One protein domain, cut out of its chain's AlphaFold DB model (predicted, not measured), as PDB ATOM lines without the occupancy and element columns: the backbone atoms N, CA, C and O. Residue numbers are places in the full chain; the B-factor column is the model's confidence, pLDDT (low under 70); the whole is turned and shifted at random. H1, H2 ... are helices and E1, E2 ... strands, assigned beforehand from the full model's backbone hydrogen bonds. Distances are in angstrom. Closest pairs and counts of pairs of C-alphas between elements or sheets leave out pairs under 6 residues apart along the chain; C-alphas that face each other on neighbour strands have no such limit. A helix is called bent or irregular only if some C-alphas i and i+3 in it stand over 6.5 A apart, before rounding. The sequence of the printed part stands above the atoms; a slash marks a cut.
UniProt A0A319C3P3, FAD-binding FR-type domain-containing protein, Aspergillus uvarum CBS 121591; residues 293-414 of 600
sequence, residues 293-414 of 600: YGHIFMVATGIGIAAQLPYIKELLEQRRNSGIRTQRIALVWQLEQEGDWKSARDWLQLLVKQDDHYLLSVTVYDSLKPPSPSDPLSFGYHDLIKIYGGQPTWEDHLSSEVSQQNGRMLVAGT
ATOM      1  N   TYR A 293    -123.593  11.546  -9.961       84.25
ATOM      2  CA  TYR A 293    -122.226  11.074 -10.181       84.25
ATOM      3  C   TYR A 293    -122.052   9.661  -9.634       84.25
ATOM      4  O   TYR A 293    -122.519   9.356  -8.538       84.25
ATOM      5  N   GLY A 294    -121.375   8.799 -10.396       85.94
ATOM      6  CA  GLY A 294    -121.130   7.407 -10.012       85.94
ATOM      7  C   GLY A 294    -120.049   7.277  -8.936       85.94
ATOM      8  O   GLY A 294    -120.144   6.398  -8.080       85.94
ATOM      9  N   HIS A 295    -119.086   8.198  -8.922       88.19
ATOM     10  CA  HIS A 295    -118.012   8.251  -7.940       88.19
ATOM     11  C   HIS A 295    -117.890   9.670  -7.374       88.19
ATOM     12  O   HIS A 295    -117.862  10.643  -8.125       88.19
ATOM     13  N   ILE A 296    -117.828   9.807  -6.053       90.38
ATOM     14  CA  ILE A 296    -117.623  11.089  -5.381       90.38
ATOM     15  C   ILE A 296    -116.371  11.009  -4.516       90.38
ATOM     16  O   ILE A 296    -116.309  10.210  -3.586       90.38
ATOM     17  N   PHE A 297    -115.415  11.888  -4.791       90.88
ATOM     18  CA  PHE A 297    -114.211  12.074  -3.996       90.88
ATOM     19  C   PHE A 297    -114.312  13.375  -3.205       90.88
ATOM     20  O   PHE A 297    -114.365  14.469  -3.770       90.88
ATOM     21  N   MET A 298    -114.392  13.252  -1.886       92.06
ATOM     22  CA  MET A 298    -114.542  14.351  -0.946       92.06
ATOM     23  C   MET A 298    -113.225  14.611  -0.226       92.06
ATOM     24  O   MET A 298    -112.651  13.717   0.392       92.06
ATOM     25  N   VAL A 299    -112.789  15.864  -0.247       90.81
ATOM     26  CA  VAL A 299    -111.587  16.332   0.442       90.81
ATOM     27  C   VAL A 299    -111.981  17.324   1.529       90.81
ATOM     28  O   VAL A 299    -112.755  18.264   1.297       90.81
ATOM     29  N   ALA A 300    -111.442  17.129   2.728       91.00
ATOM     30  CA  ALA A 300    -111.638  18.021   3.861       91.00
ATOM     31  C   ALA A 300    -110.319  18.277   4.598       91.00
ATOM     32  O   ALA A 300    -109.507  17.370   4.756       91.00
ATOM     33  N   THR A 301    -110.149  19.493   5.116       89.75
ATOM     34  CA  THR A 301    -109.086  19.836   6.071       89.75
ATOM     35  C   THR A 301    -109.703  20.538   7.280       89.75
ATOM     36  O   THR A 301    -110.653  21.315   7.125       89.75
ATOM     37  N   GLY A 302    -109.241  20.204   8.485       88.81
ATOM     38  CA  GLY A 302    -109.742  20.743   9.751       88.81
ATOM     39  C   GLY A 302    -111.272  20.727   9.853       88.81
ATOM     40  O   GLY A 302    -111.926  19.717   9.573       88.81
ATOM     41  N   ILE A 303    -111.863  21.886  10.160       88.31
ATOM     42  CA  ILE A 303    -113.323  22.087  10.233       88.31
ATOM     43  C   ILE A 303    -114.052  21.946   8.883       88.31
ATOM     44  O   ILE A 303    -115.280  21.853   8.850       88.31
ATOM     45  N   GLY A 304    -113.337  21.892   7.754       88.25
ATOM     46  CA  GLY A 304    -113.908  21.728   6.412       88.25
ATOM     47  C   GLY A 304    -114.760  20.463   6.246       88.25
ATOM     48  O   GLY A 304    -115.645  20.430   5.388       88.25
ATOM     49  N   ILE A 305    -114.583  19.468   7.123       91.19
ATOM     50  CA  ILE A 305    -115.447  18.282   7.223       91.19
ATOM     51  C   ILE A 305    -116.927  18.646   7.428       91.19
ATOM     52  O   ILE A 305    -117.816  17.942   6.947       91.19
ATOM     53  N   ALA A 306    -117.197  19.801   8.050       91.38
ATOM     54  CA  ALA A 306    -118.535  20.339   8.281       91.38
ATOM     55  C   ALA A 306    -119.370  20.478   7.002       91.38
ATOM     56  O   ALA A 306    -120.595  20.392   7.054       91.38
ATOM     57  N   ALA A 307    -118.712  20.729   5.866       88.62
ATOM     58  CA  ALA A 307    -119.368  20.876   4.575       88.62
ATOM     59  C   ALA A 307    -119.662  19.532   3.897       88.62
ATOM     60  O   ALA A 307    -120.596  19.472   3.107       88.62
ATOM     61  N   GLN A 308    -118.898  18.478   4.207       91.50
ATOM     62  CA  GLN A 308    -118.981  17.176   3.535       91.50
ATOM     63  C   GLN A 308    -119.992  16.237   4.207       91.50
ATOM     64  O   GLN A 308    -120.788  15.596   3.522       91.50
ATOM     65  N   LEU A 309    -120.020  16.195   5.547       94.19
ATOM     66  CA  LEU A 309    -120.902  15.299   6.313       94.19
ATOM     67  C   LEU A 309    -122.390  15.380   5.924       94.19
ATOM     68  O   LEU A 309    -122.995  14.319   5.756       94.19
ATOM     69  N   PRO A 310    -122.985  16.575   5.719       92.44
ATOM     70  CA  PRO A 310    -124.369  16.692   5.269       92.44
ATOM     71  C   PRO A 310    -124.637  15.945   3.962       92.44
ATOM     72  O   PRO A 310    -125.678  15.309   3.823       92.44
ATOM     73  N   TYR A 311    -123.700  16.013   3.010       91.44
ATOM     74  CA  TYR A 311    -123.846  15.354   1.715       91.44
ATOM     75  C   TYR A 311    -123.733  13.848   1.847       91.44
ATOM     76  O   TYR A 311    -124.541  13.142   1.260       91.44
ATOM     77  N   ILE A 312    -122.786  13.349   2.644       93.50
ATOM     78  CA  ILE A 312    -122.663  11.908   2.893       93.50
ATOM     79  C   ILE A 312    -123.953  11.378   3.526       93.50
ATOM     80  O   ILE A 312    -124.496  10.383   3.052       93.50
ATOM     81  N   LYS A 313    -124.489  12.082   4.534       93.00
ATOM     82  CA  LYS A 313    -125.760  11.732   5.180       93.00
ATOM     83  C   LYS A 313    -126.913  11.666   4.168       93.00
ATOM     84  O   LYS A 313    -127.556  10.626   4.049       93.00
ATOM     85  N   GLU A 314    -127.123  12.732   3.392       90.31
ATOM     86  CA  GLU A 314    -128.200  12.797   2.391       90.31
ATOM     87  C   GLU A 314    -128.028  11.736   1.282       90.31
ATOM     88  O   GLU A 314    -129.010  11.136   0.849       90.31
ATOM     89  N   LEU A 315    -126.799  11.453   0.834       90.75
ATOM     90  CA  LEU A 315    -126.522  10.429  -0.181       90.75
ATOM     91  C   LEU A 315    -126.810   9.014   0.336       90.75
ATOM     92  O   LEU A 315    -127.440   8.231  -0.372       90.75
ATOM     93  N   LEU A 316    -126.403   8.675   1.564       91.69
ATOM     94  CA  LEU A 316    -126.699   7.364   2.156       91.69
ATOM     95  C   LEU A 316    -128.211   7.165   2.356       91.69
ATOM     96  O   LEU A 316    -128.743   6.097   2.042       91.69
ATOM     97  N   GLU A 317    -128.929   8.203   2.789       88.38
ATOM     98  CA  GLU A 317    -130.394   8.185   2.901       88.38
ATOM     99  C   GLU A 317    -131.076   8.014   1.533       88.38
ATOM    100  O   GLU A 317    -131.977   7.185   1.378       88.38
ATOM    101  N   GLN A 318    -130.631   8.743   0.505       87.25
ATOM    102  CA  GLN A 318    -131.194   8.622  -0.842       87.25
ATOM    103  C   GLN A 318    -130.857   7.281  -1.506       87.25
ATOM    104  O   GLN A 318    -131.681   6.758  -2.260       87.25
ATOM    105  N   ARG A 319    -129.689   6.692  -1.215       87.25
ATOM    106  CA  ARG A 319    -129.296   5.358  -1.697       87.25
ATOM    107  C   ARG A 319    -130.269   4.287  -1.218       87.25
ATOM    108  O   ARG A 319    -130.685   3.460  -2.026       87.25
ATOM    109  N   ARG A 320    -130.680   4.331   0.054       84.94
ATOM    110  CA  ARG A 320    -131.674   3.401   0.627       84.94
ATOM    111  C   ARG A 320    -133.019   3.473  -0.098       84.94
ATOM    112  O   ARG A 320    -133.655   2.450  -0.319       84.94
ATOM    113  N   ASN A 321    -133.391   4.664  -0.561       84.75
ATOM    114  CA  ASN A 321    -134.600   4.895  -1.351       84.75
ATOM    115  C   ASN A 321    -134.401   4.671  -2.867       84.75
ATOM    116  O   ASN A 321    -135.269   5.045  -3.654       84.75
ATOM    117  N   SER A 322    -133.272   4.088  -3.296       80.31
ATOM    118  CA  SER A 322    -132.901   3.880  -4.712       80.31
ATOM    119  C   SER A 322    -132.895   5.164  -5.563       80.31
ATOM    120  O   SER A 322    -133.132   5.131  -6.768       80.31
ATOM    121  N   GLY A 323    -132.625   6.311  -4.936       77.25
ATOM    122  CA  GLY A 323    -132.756   7.638  -5.543       77.25
ATOM    123  C   GLY A 323    -131.490   8.218  -6.185       77.25
ATOM    124  O   GLY A 323    -131.551   9.344  -6.675       77.25
ATOM    125  N   ILE A 324    -130.354   7.505  -6.170       85.62
ATOM    126  CA  ILE A 324    -129.058   8.011  -6.666       85.62
ATOM    127  C   ILE A 324    -128.294   6.986  -7.506       85.62
ATOM    128  O   ILE A 324    -128.491   5.778  -7.379       85.62
ATOM    129  N   ARG A 325    -127.374   7.484  -8.339       85.56
ATOM    130  CA  ARG A 325    -126.468   6.682  -9.179       85.56
ATOM    131  C   ARG A 325    -125.116   6.413  -8.523       85.56
ATOM    132  O   ARG A 325    -124.401   5.528  -8.989       85.56
ATOM    133  N   THR A 326    -124.774   7.150  -7.470       88.06
ATOM    134  CA  THR A 326    -123.486   7.068  -6.770       88.06
ATOM    135  C   THR A 326    -123.210   5.681  -6.222       88.06
ATOM    136  O   THR A 326    -123.949   5.211  -5.363       88.06
ATOM    137  N   GLN A 327    -122.134   5.057  -6.704       88.44
ATOM    138  CA  GLN A 327    -121.643   3.722  -6.343       88.44
ATOM    139  C   GLN A 327    -120.411   3.742  -5.436       88.44
ATOM    140  O   GLN A 327    -120.094   2.707  -4.859       88.44
ATOM    141  N   ARG A 328    -119.722   4.882  -5.304       90.81
ATOM    142  CA  ARG A 328    -118.575   5.043  -4.398       90.81
ATOM    143  C   ARG A 328    -118.499   6.462  -3.835       90.81
ATOM    144  O   ARG A 328    -118.650   7.426  -4.589       90.81
ATOM    145  N   ILE A 329    -118.244   6.582  -2.534       93.19
ATOM    146  CA  ILE A 329    -117.947   7.834  -1.831       93.19
ATOM    147  C   ILE A 329    -116.611   7.653  -1.103       93.19
ATOM    148  O   ILE A 329    -116.527   6.894  -0.143       93.19
ATOM    149  N   ALA A 330    -115.574   8.356  -1.543       93.38
ATOM    150  CA  ALA A 330    -114.265   8.362  -0.900       93.38
ATOM    151  C   ALA A 330    -114.060   9.703  -0.187       93.38
ATOM    152  O   ALA A 330    -114.023  10.744  -0.835       93.38
ATOM    153  N   LEU A 331    -113.954   9.692   1.141       94.94
ATOM    154  CA  LEU A 331    -113.663  10.865   1.961       94.94
ATOM    155  C   LEU A 331    -112.224  10.789   2.470       94.94
ATOM    156  O   LEU A 331    -111.888   9.884   3.233       94.94
ATOM    157  N   VAL A 332    -111.409  11.784   2.119       93.88
ATOM    158  CA  VAL A 332    -110.076  11.992   2.693       93.88
ATOM    159  C   VAL A 332    -110.097  13.260   3.538       93.88
ATOM    160  O   VAL A 332    -110.374  14.356   3.041       93.88
ATOM    161  N   TRP A 333    -109.827  13.108   4.832       93.94
ATOM    162  CA  TRP A 333    -109.885  14.194   5.803       93.94
ATOM    163  C   TRP A 333    -108.556  14.379   6.525       93.94
ATOM    164  O   TRP A 333    -108.081  13.487   7.221       93.94
ATOM    165  N   GLN A 334    -107.980  15.565   6.395       92.94
ATOM    166  CA  GLN A 334    -106.796  15.975   7.130       92.94
ATOM    167  C   GLN A 334    -107.185  16.715   8.416       92.94
ATOM    168  O   GLN A 334    -107.892  17.723   8.366       92.94
ATOM    169  N   LEU A 335    -106.692  16.250   9.559       91.56
ATOM    170  CA  LEU A 335    -106.824  16.928  10.847       91.56
ATOM    171  C   LEU A 335    -105.746  18.009  10.965       91.56
ATOM    172  O   LEU A 335    -104.586  17.764  10.631       91.56
ATOM    173  N   GLU A 336    -106.123  19.190  11.449       86.94
ATOM    174  CA  GLU A 336    -105.212  20.315  11.701       86.94
ATOM    175  C   GLU A 336    -105.063  20.589  13.207       86.94
ATOM    176  O   GLU A 336    -104.053  21.141  13.640       86.94
ATOM    177  N   GLN A 337    -106.062  20.213  14.011       85.50
ATOM    178  CA  GLN A 337    -106.155  20.511  15.440       85.50
ATOM    179  C   GLN A 337    -106.611  19.285  16.243       85.50
ATOM    180  O   GLN A 337    -107.379  18.452  15.761       85.50
ATOM    181  N   GLU A 338    -106.222  19.200  17.520       80.19
ATOM    182  CA  GLU A 338    -106.569  18.063  18.395       80.19
ATOM    183  C   GLU A 338    -108.089  17.866  18.573       80.19
ATOM    184  O   GLU A 338    -108.573  16.760  18.840       80.19
ATOM    185  N   GLY A 339    -108.857  18.952  18.442       82.50
ATOM    186  CA  GLY A 339    -110.314  18.955  18.559       82.50
ATOM    187  C   GLY A 339    -111.049  18.430  17.327       82.50
ATOM    188  O   GLY A 339    -112.210  18.030  17.454       82.50
ATOM    189  N   ASP A 340    -110.393  18.387  16.164       87.81
ATOM    190  CA  ASP A 340    -111.034  18.079  14.885       87.81
ATOM    191  C   ASP A 340    -111.655  16.687  14.912       87.81
ATOM    192  O   ASP A 340    -112.870  16.551  14.758       87.81
ATOM    193  N   TRP A 341    -110.858  15.660  15.228       89.56
ATOM    194  CA  TRP A 341    -111.321  14.271  15.273       89.56
ATOM    195  C   TRP A 341    -112.537  14.097  16.186       89.56
ATOM    196  O   TRP A 341    -113.567  13.566  15.771       89.56
ATOM    197  N   LYS A 342    -112.457  14.607  17.421       88.94
ATOM    198  CA  LYS A 342    -113.539  14.495  18.414       88.94
ATOM    199  C   LYS A 342    -114.829  15.182  17.955       88.94
ATOM    200  O   LYS A 342    -115.901  14.776  18.392       88.94
ATOM    201  N   SER A 343    -114.738  16.202  17.101       87.31
ATOM    202  CA  SER A 343    -115.892  16.984  16.650       87.31
ATOM    203  C   SER A 343    -116.791  16.255  15.644       87.31
ATOM    204  O   SER A 343    -117.988  16.525  15.609       87.31
ATOM    205  N   ALA A 344    -116.234  15.321  14.862       91.06
ATOM    206  CA  ALA A 344    -116.947  14.626  13.786       91.06
ATOM    207  C   ALA A 344    -116.935  13.091  13.900       91.06
ATOM    208  O   ALA A 344    -117.723  12.433  13.220       91.06
ATOM    209  N   ARG A 345    -116.081  12.511  14.756       90.88
ATOM    210  CA  ARG A 345    -115.923  11.054  14.921       90.88
ATOM    211  C   ARG A 345    -117.252  10.325  15.085       90.88
ATOM    212  O   ARG A 345    -117.483   9.337  14.399       90.88
ATOM    213  N   ASP A 346    -118.106  10.794  15.990       91.00
ATOM    214  CA  ASP A 346    -119.342  10.085  16.335       91.00
ATOM    215  C   ASP A 346    -120.325  10.075  15.143       91.00
ATOM    216  O   ASP A 346    -121.004   9.078  14.900       91.00
ATOM    217  N   TRP A 347    -120.341  11.142  14.332       93.44
ATOM    218  CA  TRP A 347    -121.111  11.190  13.084       93.44
ATOM    219  C   TRP A 347    -120.520  10.290  12.003       93.44
ATOM    220  O   TRP A 347    -121.269   9.580  11.342       93.44
ATOM    221  N   LEU A 348    -119.193  10.259  11.842       93.56
ATOM    222  CA  LEU A 348    -118.538   9.347  10.897       93.56
ATOM    223  C   LEU A 348    -118.821   7.884  11.248       93.56
ATOM    224  O   LEU A 348    -119.172   7.104  10.369       93.56
ATOM    225  N   GLN A 349    -118.749   7.521  12.530       91.94
ATOM    226  CA  GLN A 349    -119.116   6.181  12.988       91.94
ATOM    227  C   GLN A 349    -120.579   5.851  12.691       91.94
ATOM    228  O   GLN A 349    -120.880   4.726  12.299       91.94
ATOM    229  N   LEU A 350    -121.486   6.817  12.865       92.56
ATOM    230  CA  LEU A 350    -122.897   6.635  12.545       92.56
ATOM    231  C   LEU A 350    -123.119   6.438  11.040       92.56
ATOM    232  O   LEU A 350    -123.855   5.530  10.667       92.56
ATOM    233  N   LEU A 351    -122.466   7.234  10.191       93.25
ATOM    234  CA  LEU A 351    -122.562   7.123   8.731       93.25
ATOM    235  C   LEU A 351    -122.023   5.780   8.236       93.25
ATOM    236  O   LEU A 351    -122.699   5.090   7.481       93.25
ATOM    237  N   VAL A 352    -120.852   5.373   8.727       92.00
ATOM    238  CA  VAL A 352    -120.247   4.071   8.416       92.00
ATOM    239  C   VAL A 352    -121.140   2.918   8.882       92.00
ATOM    240  O   VAL A 352    -121.317   1.945   8.163       92.00
ATOM    241  N   LYS A 353    -121.759   3.031  10.062       90.00
ATOM    242  CA  LYS A 353    -122.708   2.026  10.563       90.00
ATOM    243  C   LYS A 353    -123.986   1.945   9.721       90.00
ATOM    244  O   LYS A 353    -124.598   0.887   9.652       90.00
ATOM    245  N   GLN A 354    -124.437   3.065   9.159       87.69
ATOM    246  CA  GLN A 354    -125.627   3.125   8.304       87.69
ATOM    247  C   GLN A 354    -125.359   2.631   6.878       87.69
ATOM    248  O   GLN A 354    -126.304   2.353   6.136       87.69
ATOM    249  N   ASP A 355    -124.098   2.543   6.480       87.50
ATOM    250  CA  ASP A 355    -123.701   2.124   5.150       87.50
ATOM    251  C   ASP A 355    -123.679   0.594   5.014       87.50
ATOM    252  O   ASP A 355    -122.644  -0.058   5.118       87.50
ATOM    253  N   ASP A 356    -124.848   0.017   4.734       79.44
ATOM    254  CA  ASP A 356    -125.014  -1.435   4.569       79.44
ATOM    255  C   ASP A 356    -124.283  -2.001   3.327       79.44
ATOM    256  O   ASP A 356    -124.164  -3.218   3.179       79.44
ATOM    257  N   HIS A 357    -123.821  -1.138   2.411       81.06
ATOM    258  CA  HIS A 357    -123.282  -1.525   1.100       81.06
ATOM    259  C   HIS A 357    -121.804  -1.166   0.910       81.06
ATOM    260  O   HIS A 357    -121.297  -1.324  -0.202       81.06
ATOM    261  N   TYR A 358    -121.116  -0.702   1.958       85.38
ATOM    262  CA  TYR A 358    -119.708  -0.290   1.890       85.38
ATOM    263  C   TYR A 358    -119.445   0.759   0.788       85.38
ATOM    264  O   TYR A 358    -118.413   0.741   0.112       85.38
ATOM    265  N   LEU A 359    -120.409   1.664   0.585       88.56
ATOM    266  CA  LEU A 359    -120.332   2.798  -0.332       88.56
ATOM    267  C   LEU A 359    -119.289   3.833   0.117       88.56
ATOM    268  O   LEU A 359    -118.660   4.474  -0.728       88.56
ATOM    269  N   LEU A 360    -119.147   4.027   1.428       92.81
ATOM    270  CA  LEU A 360    -118.353   5.065   2.066       92.81
ATOM    271  C   LEU A 360    -116.990   4.523   2.512       92.81
ATOM    272  O   LEU A 360    -116.887   3.702   3.421       92.81
ATOM    273  N   SER A 361    -115.925   5.069   1.932       92.19
ATOM    274  CA  SER A 361    -114.557   4.897   2.413       92.19
ATOM    275  C   SER A 361    -114.106   6.166   3.128       92.19
ATOM    276  O   SER A 361    -114.164   7.252   2.549       92.19
ATOM    277  N   VAL A 362    -113.663   6.044   4.382       94.81
ATOM    278  CA  VAL A 362    -113.173   7.179   5.175       94.81
ATOM    279  C   VAL A 362    -111.698   6.986   5.484       94.81
ATOM    280  O   VAL A 362    -111.312   6.050   6.185       94.81
ATOM    281  N   THR A 363    -110.884   7.916   5.004       94.38
ATOM    282  CA  THR A 363    -109.458   7.993   5.305       94.38
ATOM    283  C   THR A 363    -109.170   9.291   6.045       94.38
ATOM    284  O   THR A 363    -109.526  10.373   5.582       94.38
ATOM    285  N   VAL A 364    -108.531   9.192   7.204       94.62
ATOM    286  CA  VAL A 364    -108.209  10.320   8.076       94.62
ATOM    287  C   VAL A 364    -106.699  10.417   8.233       94.62
ATOM    288  O   VAL A 364    -106.044   9.422   8.521       94.62
ATOM    289  N   TYR A 365    -106.159  11.618   8.076       93.56
ATOM    290  CA  TYR A 365    -104.749  11.929   8.277       93.56
ATOM    291  C   TYR A 365    -104.587  12.825   9.500       93.56
ATOM    292  O   TYR A 365    -105.093  13.947   9.530       93.56
ATOM    293  N   ASP A 366    -103.899  12.326  10.521       92.25
ATOM    294  CA  ASP A 366    -103.542  13.068  11.725       92.25
ATOM    295  C   ASP A 366    -102.197  13.774  11.516       92.25
ATOM    296  O   ASP A 366    -101.133  13.232  11.819       92.25
ATOM    297  N   SER A 367    -102.258  15.006  10.999       87.56
ATOM    298  CA  SER A 367    -101.085  15.855  10.736       87.56
ATOM    299  C   SER A 367    -100.230  16.125  11.976       87.56
ATOM    300  O   SER A 367     -99.073  16.519  11.844       87.56
ATOM    301  N   LEU A 368    -100.808  15.979  13.173       86.44
ATOM    302  CA  LEU A 368    -100.142  16.255  14.446       86.44
ATOM    303  C   LEU A 368     -99.245  15.096  14.888       86.44
ATOM    304  O   LEU A 368     -98.411  15.269  15.777       86.44
ATOM    305  N   LYS A 369     -99.408  13.915  14.284       88.00
ATOM    306  CA  LYS A 369     -98.606  12.728  14.575       88.00
ATOM    307  C   LYS A 369     -97.692  12.405  13.398       88.00
ATOM    308  O   LYS A 369     -98.122  12.520  12.255       88.00
ATOM    309  N   PRO A 370     -96.446  11.974  13.648       87.06
ATOM    310  CA  PRO A 370     -95.588  11.490  12.579       87.06
ATOM    311  C   PRO A 370     -96.156  10.190  11.974       87.06
ATOM    312  O   PRO A 370     -96.837   9.446  12.687       87.06
ATOM    313  N   PRO A 371     -95.855   9.891  10.696       87.62
ATOM    314  CA  PRO A 371     -96.203   8.613  10.082       87.62
ATOM    315  C   PRO A 371     -95.638   7.450  10.897       87.62
ATOM    316  O   PRO A 371     -94.451   7.451  11.244       87.62
ATOM    317  N   SER A 372     -96.473   6.459  11.203       85.69
ATOM    318  CA  SER A 372     -96.069   5.282  11.970       85.69
ATOM    319  C   SER A 372     -96.030   4.034  11.083       85.69
ATOM    320  O   SER A 372     -96.916   3.845  10.253       85.69
ATOM    321  N   PRO A 373     -95.085   3.097  11.298       79.56
ATOM    322  CA  PRO A 373     -95.113   1.783  10.648       79.56
ATOM    323  C   PRO A 373     -96.364   0.956  10.980       79.56
ATOM    324  O   PRO A 373     -96.648  -0.029  10.307       79.56
ATOM    325  N   SER A 374     -97.083   1.319  12.048       79.38
ATOM    326  CA  SER A 374     -98.338   0.689  12.467       79.38
ATOM    327  C   SER A 374     -99.578   1.231  11.744       79.38
ATOM    328  O   SER A 374    -100.687   0.827  12.087       79.38
ATOM    329  N   ASP A 375     -99.414   2.170  10.809       83.69
ATOM    330  CA  ASP A 375    -100.518   2.756  10.053       83.69
ATOM    331  C   ASP A 375    -100.924   1.863   8.857       83.69
ATOM    332  O   ASP A 375    -100.065   1.226   8.241       83.69
ATOM    333  N   PRO A 376    -102.215   1.832   8.466       83.88
ATOM    334  CA  PRO A 376    -103.328   2.545   9.089       83.88
ATOM    335  C   PRO A 376    -103.835   1.890  10.372       83.88
ATOM    336  O   PRO A 376    -104.036   0.677  10.440       83.88
ATOM    337  N   LEU A 377    -104.184   2.728  11.346       87.12
ATOM    338  CA  LEU A 377    -105.038   2.329  12.456       87.12
ATOM    339  C   LEU A 377    -106.489   2.284  11.972       87.12
ATOM    340  O   LEU A 377    -107.061   3.308  11.593       87.12
ATOM    341  N   SER A 378    -107.091   1.102  12.005       86.38
ATOM    342  CA  SER A 378    -108.513   0.947  11.722       86.38
ATOM    343  C   SER A 378    -109.368   1.336  12.924       86.38
ATOM    344  O   SER A 378    -109.046   1.025  14.073       86.38
ATOM    345  N   PHE A 379    -110.465   2.037  12.662       82.25
ATOM    346  CA  PHE A 379    -111.388   2.510  13.682       82.25
ATOM    347  C   PHE A 379    -112.847   2.405  13.216       82.25
ATOM    348  O   PHE A 379    -113.162   2.508  12.030       82.25
ATOM    349  N   GLY A 380    -113.767   2.270  14.174       73.75
ATOM    350  CA  GLY A 380    -115.208   2.250  13.913       73.75
ATOM    351  C   GLY A 380    -115.772   0.863  13.593       73.75
ATOM    352  O   GLY A 380    -115.148  -0.160  13.851       73.75
ATOM    353  N   TYR A 381    -117.006   0.832  13.085       71.81
ATOM    354  CA  TYR A 381    -117.667  -0.413  12.692       71.81
ATOM    355  C   TYR A 381    -116.988  -1.003  11.450       71.81
ATOM    356  O   TYR A 381    -116.732  -0.278  10.491       71.81
ATOM    357  N   HIS A 382    -116.710  -2.310  11.481       72.69
ATOM    358  CA  HIS A 382    -116.067  -3.057  10.391       72.69
ATOM    359  C   HIS A 382    -114.713  -2.494   9.917       72.69
ATOM    360  O   HIS A 382    -114.320  -2.759   8.785       72.69
ATOM    361  N   ASP A 383    -113.999  -1.733  10.758       78.56
ATOM    362  CA  ASP A 383    -112.659  -1.215  10.441       78.56
ATOM    363  C   ASP A 383    -112.604  -0.316   9.186       78.56
ATOM    364  O   ASP A 383    -111.578  -0.206   8.512       78.56
ATOM    365  N   LEU A 384    -113.720   0.351   8.867       84.81
ATOM    366  CA  LEU A 384    -113.888   1.134   7.634       84.81
ATOM    367  C   LEU A 384    -113.303   2.550   7.697       84.81
ATOM    368  O   LEU A 384    -113.137   3.182   6.650       84.81
ATOM    369  N   ILE A 385    -112.986   3.057   8.893       91.31
ATOM    370  CA  ILE A 385    -112.285   4.335   9.053       91.31
ATOM    371  C   ILE A 385    -110.802   4.039   9.228       91.31
ATOM    372  O   ILE A 385    -110.399   3.465  10.237       91.31
ATOM    373  N   LYS A 386    -109.986   4.455   8.261       93.62
ATOM    374  CA  LYS A 386    -108.530   4.286   8.299       93.62
ATOM    375  C   LYS A 386    -107.875   5.576   8.756       93.62
ATOM    376  O   LYS A 386    -108.109   6.617   8.149       93.62
ATOM    377  N   ILE A 387    -107.061   5.513   9.803       92.75
ATOM    378  CA  ILE A 387    -106.348   6.664  10.358       92.75
ATOM    379  C   ILE A 387    -104.848   6.490  10.110       92.75
ATOM    380  O   ILE A 387    -104.274   5.469  10.483       92.75
ATOM    381  N   TYR A 388    -104.229   7.494   9.498       93.00
ATOM    382  CA  TYR A 388    -102.801   7.569   9.198       93.00
ATOM    383  C   TYR A 388    -102.167   8.732   9.965       93.00
ATOM    384  O   TYR A 388    -102.799   9.779  10.123       93.00
ATOM    385  N   GLY A 389    -100.925   8.581  10.423       91.12
ATOM    386  CA  GLY A 389    -100.100   9.699  10.875       91.12
ATOM    387  C   GLY A 389     -99.487  10.455   9.695       91.12
ATOM    388  O   GLY A 389     -99.114   9.862   8.682       91.12
ATOM    389  N   GLY A 390     -99.350  11.770   9.831       89.12
ATOM    390  CA  GLY A 390     -98.684  12.632   8.860       89.12
ATOM    391  C   GLY A 390     -99.633  13.291   7.862       89.12
ATOM    392  O   GLY A 390    -100.822  13.475   8.116       89.12
ATOM    393  N   GLN A 391     -99.070  13.712   6.732       86.25
ATOM    394  CA  GLN A 391     -99.759  14.511   5.719       86.25
ATOM    395  C   GLN A 391    -100.282  13.623   4.579       86.25
ATOM    396  O   GLN A 391     -99.579  12.697   4.168       86.25
ATOM    397  N   PRO A 392    -101.478  13.895   4.031       87.38
ATOM    398  CA  PRO A 392    -101.955  13.208   2.837       87.38
ATOM    399  C   PRO A 392    -101.196  13.663   1.586       87.38
ATOM    400  O   PRO A 392    -101.101  14.858   1.306       87.38
ATOM    401  N   THR A 393    -100.758  12.710   0.764       87.56
ATOM    402  CA  THR A 393    -100.320  12.995  -0.608       87.56
ATOM    403  C   THR A 393    -101.545  13.086  -1.518       87.56
ATOM    404  O   THR A 393    -102.067  12.078  -1.994       87.56
ATOM    405  N   TRP A 394    -102.062  14.300  -1.723       85.00
ATOM    406  CA  TRP A 394    -103.313  14.517  -2.464       85.00
ATOM    407  C   TRP A 394    -103.289  13.983  -3.901       85.00
ATOM    408  O   TRP A 394    -104.309  13.485  -4.375       85.00
ATOM    409  N   GLU A 395    -102.144  14.073  -4.580       83.12
ATOM    410  CA  GLU A 395    -101.958  13.600  -5.956       83.12
ATOM    411  C   GLU A 395    -102.079  12.078  -6.058       83.12
ATOM    412  O   GLU A 395    -102.765  11.577  -6.951       83.12
ATOM    413  N   ASP A 396    -101.504  11.346  -5.101       85.06
ATOM    414  CA  ASP A 396    -101.587   9.886  -5.043       85.06
ATOM    415  C   ASP A 396    -103.022   9.428  -4.777       85.06
ATOM    416  O   ASP A 396    -103.526   8.527  -5.447       85.06
ATOM    417  N   HIS A 397    -103.714  10.080  -3.834       86.50
ATOM    418  CA  HIS A 397    -105.122   9.789  -3.544       86.50
ATOM    419  C   HIS A 397    -106.015  10.062  -4.744       86.50
ATOM    420  O   HIS A 397    -106.846   9.227  -5.094       86.50
ATOM    421  N   LEU A 398    -105.828  11.207  -5.401       86.88
ATOM    422  CA  LEU A 398    -106.604  11.549  -6.584       86.88
ATOM    423  C   LEU A 398    -106.333  10.558  -7.720       86.88
ATOM    424  O   LEU A 398    -107.280  10.052  -8.313       86.88
ATOM    425  N   SER A 399    -105.069  10.235  -7.990       86.62
ATOM    426  CA  SER A 399    -104.681   9.284  -9.041       86.62
ATOM    427  C   SER A 399    -105.226   7.882  -8.762       86.62
ATOM    428  O   SER A 399    -105.762   7.227  -9.659       86.62
ATOM    429  N   SER A 400    -105.164   7.443  -7.504       88.50
ATOM    430  CA  SER A 400    -105.742   6.178  -7.050       88.50
ATOM    431  C   SER A 400    -107.261   6.150  -7.243       88.50
ATOM    432  O   SER A 400    -107.788   5.212  -7.842       88.50
ATOM    433  N   GLU A 401    -107.982   7.192  -6.831       88.31
ATOM    434  CA  GLU A 401    -109.445   7.240  -6.966       88.31
ATOM    435  C   GLU A 401    -109.906   7.423  -8.423       88.31
ATOM    436  O   GLU A 401    -110.946   6.882  -8.809       88.31
ATOM    437  N   VAL A 402    -109.119   8.101  -9.265       88.38
ATOM    438  CA  VAL A 402    -109.333   8.151 -10.723       88.38
ATOM    439  C   VAL A 402    -109.147   6.763 -11.340       88.38
ATOM    440  O   VAL A 402    -109.948   6.353 -12.177       88.38
ATOM    441  N   SER A 403    -108.150   5.990 -10.898       87.56
ATOM    442  CA  SER A 403    -107.952   4.616 -11.385       87.56
ATOM    443  C   SER A 403    -109.095   3.668 -10.991       87.56
ATOM    444  O   SER A 403    -109.423   2.745 -11.735       87.56
ATOM    445  N   GLN A 404    -109.741   3.920  -9.847       85.44
ATOM    446  CA  GLN A 404    -110.877   3.150  -9.319       85.44
ATOM    447  C   GLN A 404    -112.237   3.755  -9.707       85.44
ATOM    448  O   GLN A 404    -113.278   3.391  -9.149       85.44
ATOM    449  N   GLN A 405    -112.250   4.702 -10.646       85.69
ATOM    450  CA  GLN A 405    -113.434   5.464 -11.003       85.69
ATOM    451  C   GLN A 405    -114.558   4.578 -11.551       85.69
ATOM    452  O   GLN A 405    -114.393   3.838 -12.518       85.69
ATOM    453  N   ASN A 406    -115.752   4.737 -10.976       78.56
ATOM    454  CA  ASN A 406    -116.976   4.130 -11.480       78.56
ATOM    455  C   ASN A 406    -117.937   5.216 -11.990       78.56
ATOM    456  O   ASN A 406    -118.485   5.995 -11.210       78.56
ATOM    457  N   GLY A 407    -118.140   5.288 -13.306       84.12
ATOM    458  CA  GLY A 407    -118.954   6.334 -13.932       84.12
ATOM    459  C   GLY A 407    -118.289   7.713 -13.876       84.12
ATOM    460  O   GLY A 407    -117.069   7.816 -13.850       84.12
ATOM    461  N   ARG A 408    -119.071   8.799 -13.890       85.12
ATOM    462  CA  ARG A 408    -118.517  10.160 -13.755       85.12
ATOM    463  C   ARG A 408    -118.085  10.423 -12.317       85.12
ATOM    464  O   ARG A 408    -118.857  10.145 -11.397       85.12
ATOM    465  N   MET A 409    -116.887  10.982 -12.159       84.12
ATOM    466  CA  MET A 409    -116.315  11.350 -10.870       84.12
ATOM    467  C   MET A 409    -116.560  12.827 -10.557       84.12
ATOM    468  O   MET A 409    -116.319  13.689 -11.400       84.12
ATOM    469  N   LEU A 410    -117.016  13.113  -9.341       84.69
ATOM    470  CA  LEU A 410    -117.081  14.463  -8.788       84.69
ATOM    471  C   LEU A 410    -116.020  14.617  -7.702       84.69
ATOM    472  O   LEU A 410    -116.003  13.840  -6.751       84.69
ATOM    473  N   VAL A 411    -115.197  15.657  -7.806       84.56
ATOM    474  CA  VAL A 411    -114.265  16.057  -6.747       84.56
ATOM    475  C   VAL A 411    -114.870  17.226  -5.971       84.56
ATOM    476  O   VAL A 411    -115.138  18.285  -6.537       84.56
ATOM    477  N   ALA A 412    -115.101  17.035  -4.675       81.88
ATOM    478  CA  ALA A 412    -115.689  18.026  -3.783       81.88
ATOM    479  C   ALA A 412    -114.710  18.363  -2.654       81.88
ATOM    480  O   ALA A 412    -114.490  17.559  -1.755       81.88
ATOM    481  N   GLY A 413    -114.146  19.569  -2.646       71.00
ATOM    482  CA  GLY A 413    -113.186  19.965  -1.617       71.00
ATOM    483  C   GLY A 413    -113.019  21.469  -1.483       71.00
ATOM    484  O   GLY A 413    -113.386  22.242  -2.371       71.00
ATOM    485  N   THR A 414    -112.458  21.891  -0.350       52.03
ATOM    486  CA  THR A 414    -112.089  23.291  -0.133       52.03
ATOM    487  C   THR A 414    -110.701  23.525  -0.724       52.03
ATOM    488  O   THR A 414    -109.700  23.080  -0.173       52.03
TER     489      THR A 414
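AT A GLANCE: This is residues 293 to 414 of the 600 residues of the protein "FAD-binding FR-type domain-containing protein" of Aspergillus uvarum CBS 121591 (UniProt A0A319C3P3). A twisted sheet of six strands makes the core, with two helices, H1 and H2, side by side over one face and a shorter helix, H3, over E1 on the opposite face. The part of that opposite face made by E3, E5 and E4 has no named helix over it. The printed part has 122 residues with three named helices and six named strands, along the chain E1 H1 E2 H2 E3 E4 E5 H3 E6, and the class is mixed, helices and strands. The mixed sheet runs E4 E5 E3 E2 E1 E6. The whole is compact, with a radius of gyration of the C-alphas of 13.8 A and spans of 41 by 29 by 26 A.

HOW THE PARTS SIT: E1, residues 295 to 301, and E2, residues 328 to 335, are parallel neighbours, with N 298 and O 330 2.7 A apart. H1, residues 302 to 320, lies over both, along the strands at a height over the sheet of 9.2 A; its closest C-alpha pair with E2 is Gly 302 and Leu 335, 4.9 A. E3, residues 360 to 366, is parallel to E2, with N 331 and O 361 at 2.8 A. H2, residues 338 to 354, is over E3 on the same face as H1. H1 and H2 touch, the C-alphas of Gly 302 and Asp 340 being closest at 5.9 A, and run the same way at a shallow tilt of 5 degrees. E1, H1, E2 and E2, H2, E3 are strand-helix-strand units, two parallel neighbour strands with a helix between, each with a right-handed crossover. E4, residues 377 to 379, and E5, residues 385 to 389, form a hairpin, with N 377 and O 387 at 2.9 A; E5 is parallel to E3, with N 364 and O 386 at 2.8 A. H3, residues 394 to 403, is on the opposite face from H1, over E1 at a height of 9.6 A, and is apart from H1 and H2. E6, residues 409 to 413, is parallel to E1, with N 297 and O 410 at 2.8 A. Every O i to N i+4 pair is within hydrogen-bond range in H3, but 10 of 15 in H1 and 9 of 13 in H2.

IN THESE COORDINATES: E1 begins at C-alpha 295, (-118.012, 8.251, -7.940), and is 20.3 A long. H1 is 29.4 A long, with a kink of 31 degrees near residue 309, and is only just irregular: C-alphas 302 and 305 are 6.7 A apart. E2 is 22.6 A long. H2, 26.2 A, has a kink of 39 degrees near residue 346 and is irregular, with C-alphas 343 and 346 7.7 A apart. E3 is 19.4 A long. E6 ends at C-alpha 413, (-113.186, 19.965, -1.617).

THE WHOLE: The two C-alphas farthest apart are those of Asn 321 and Pro 370, 41.9 A. The printed part has no cut and no long link. The mean pLDDT of the printed part is 87.4, and residue 414 alone is under 70.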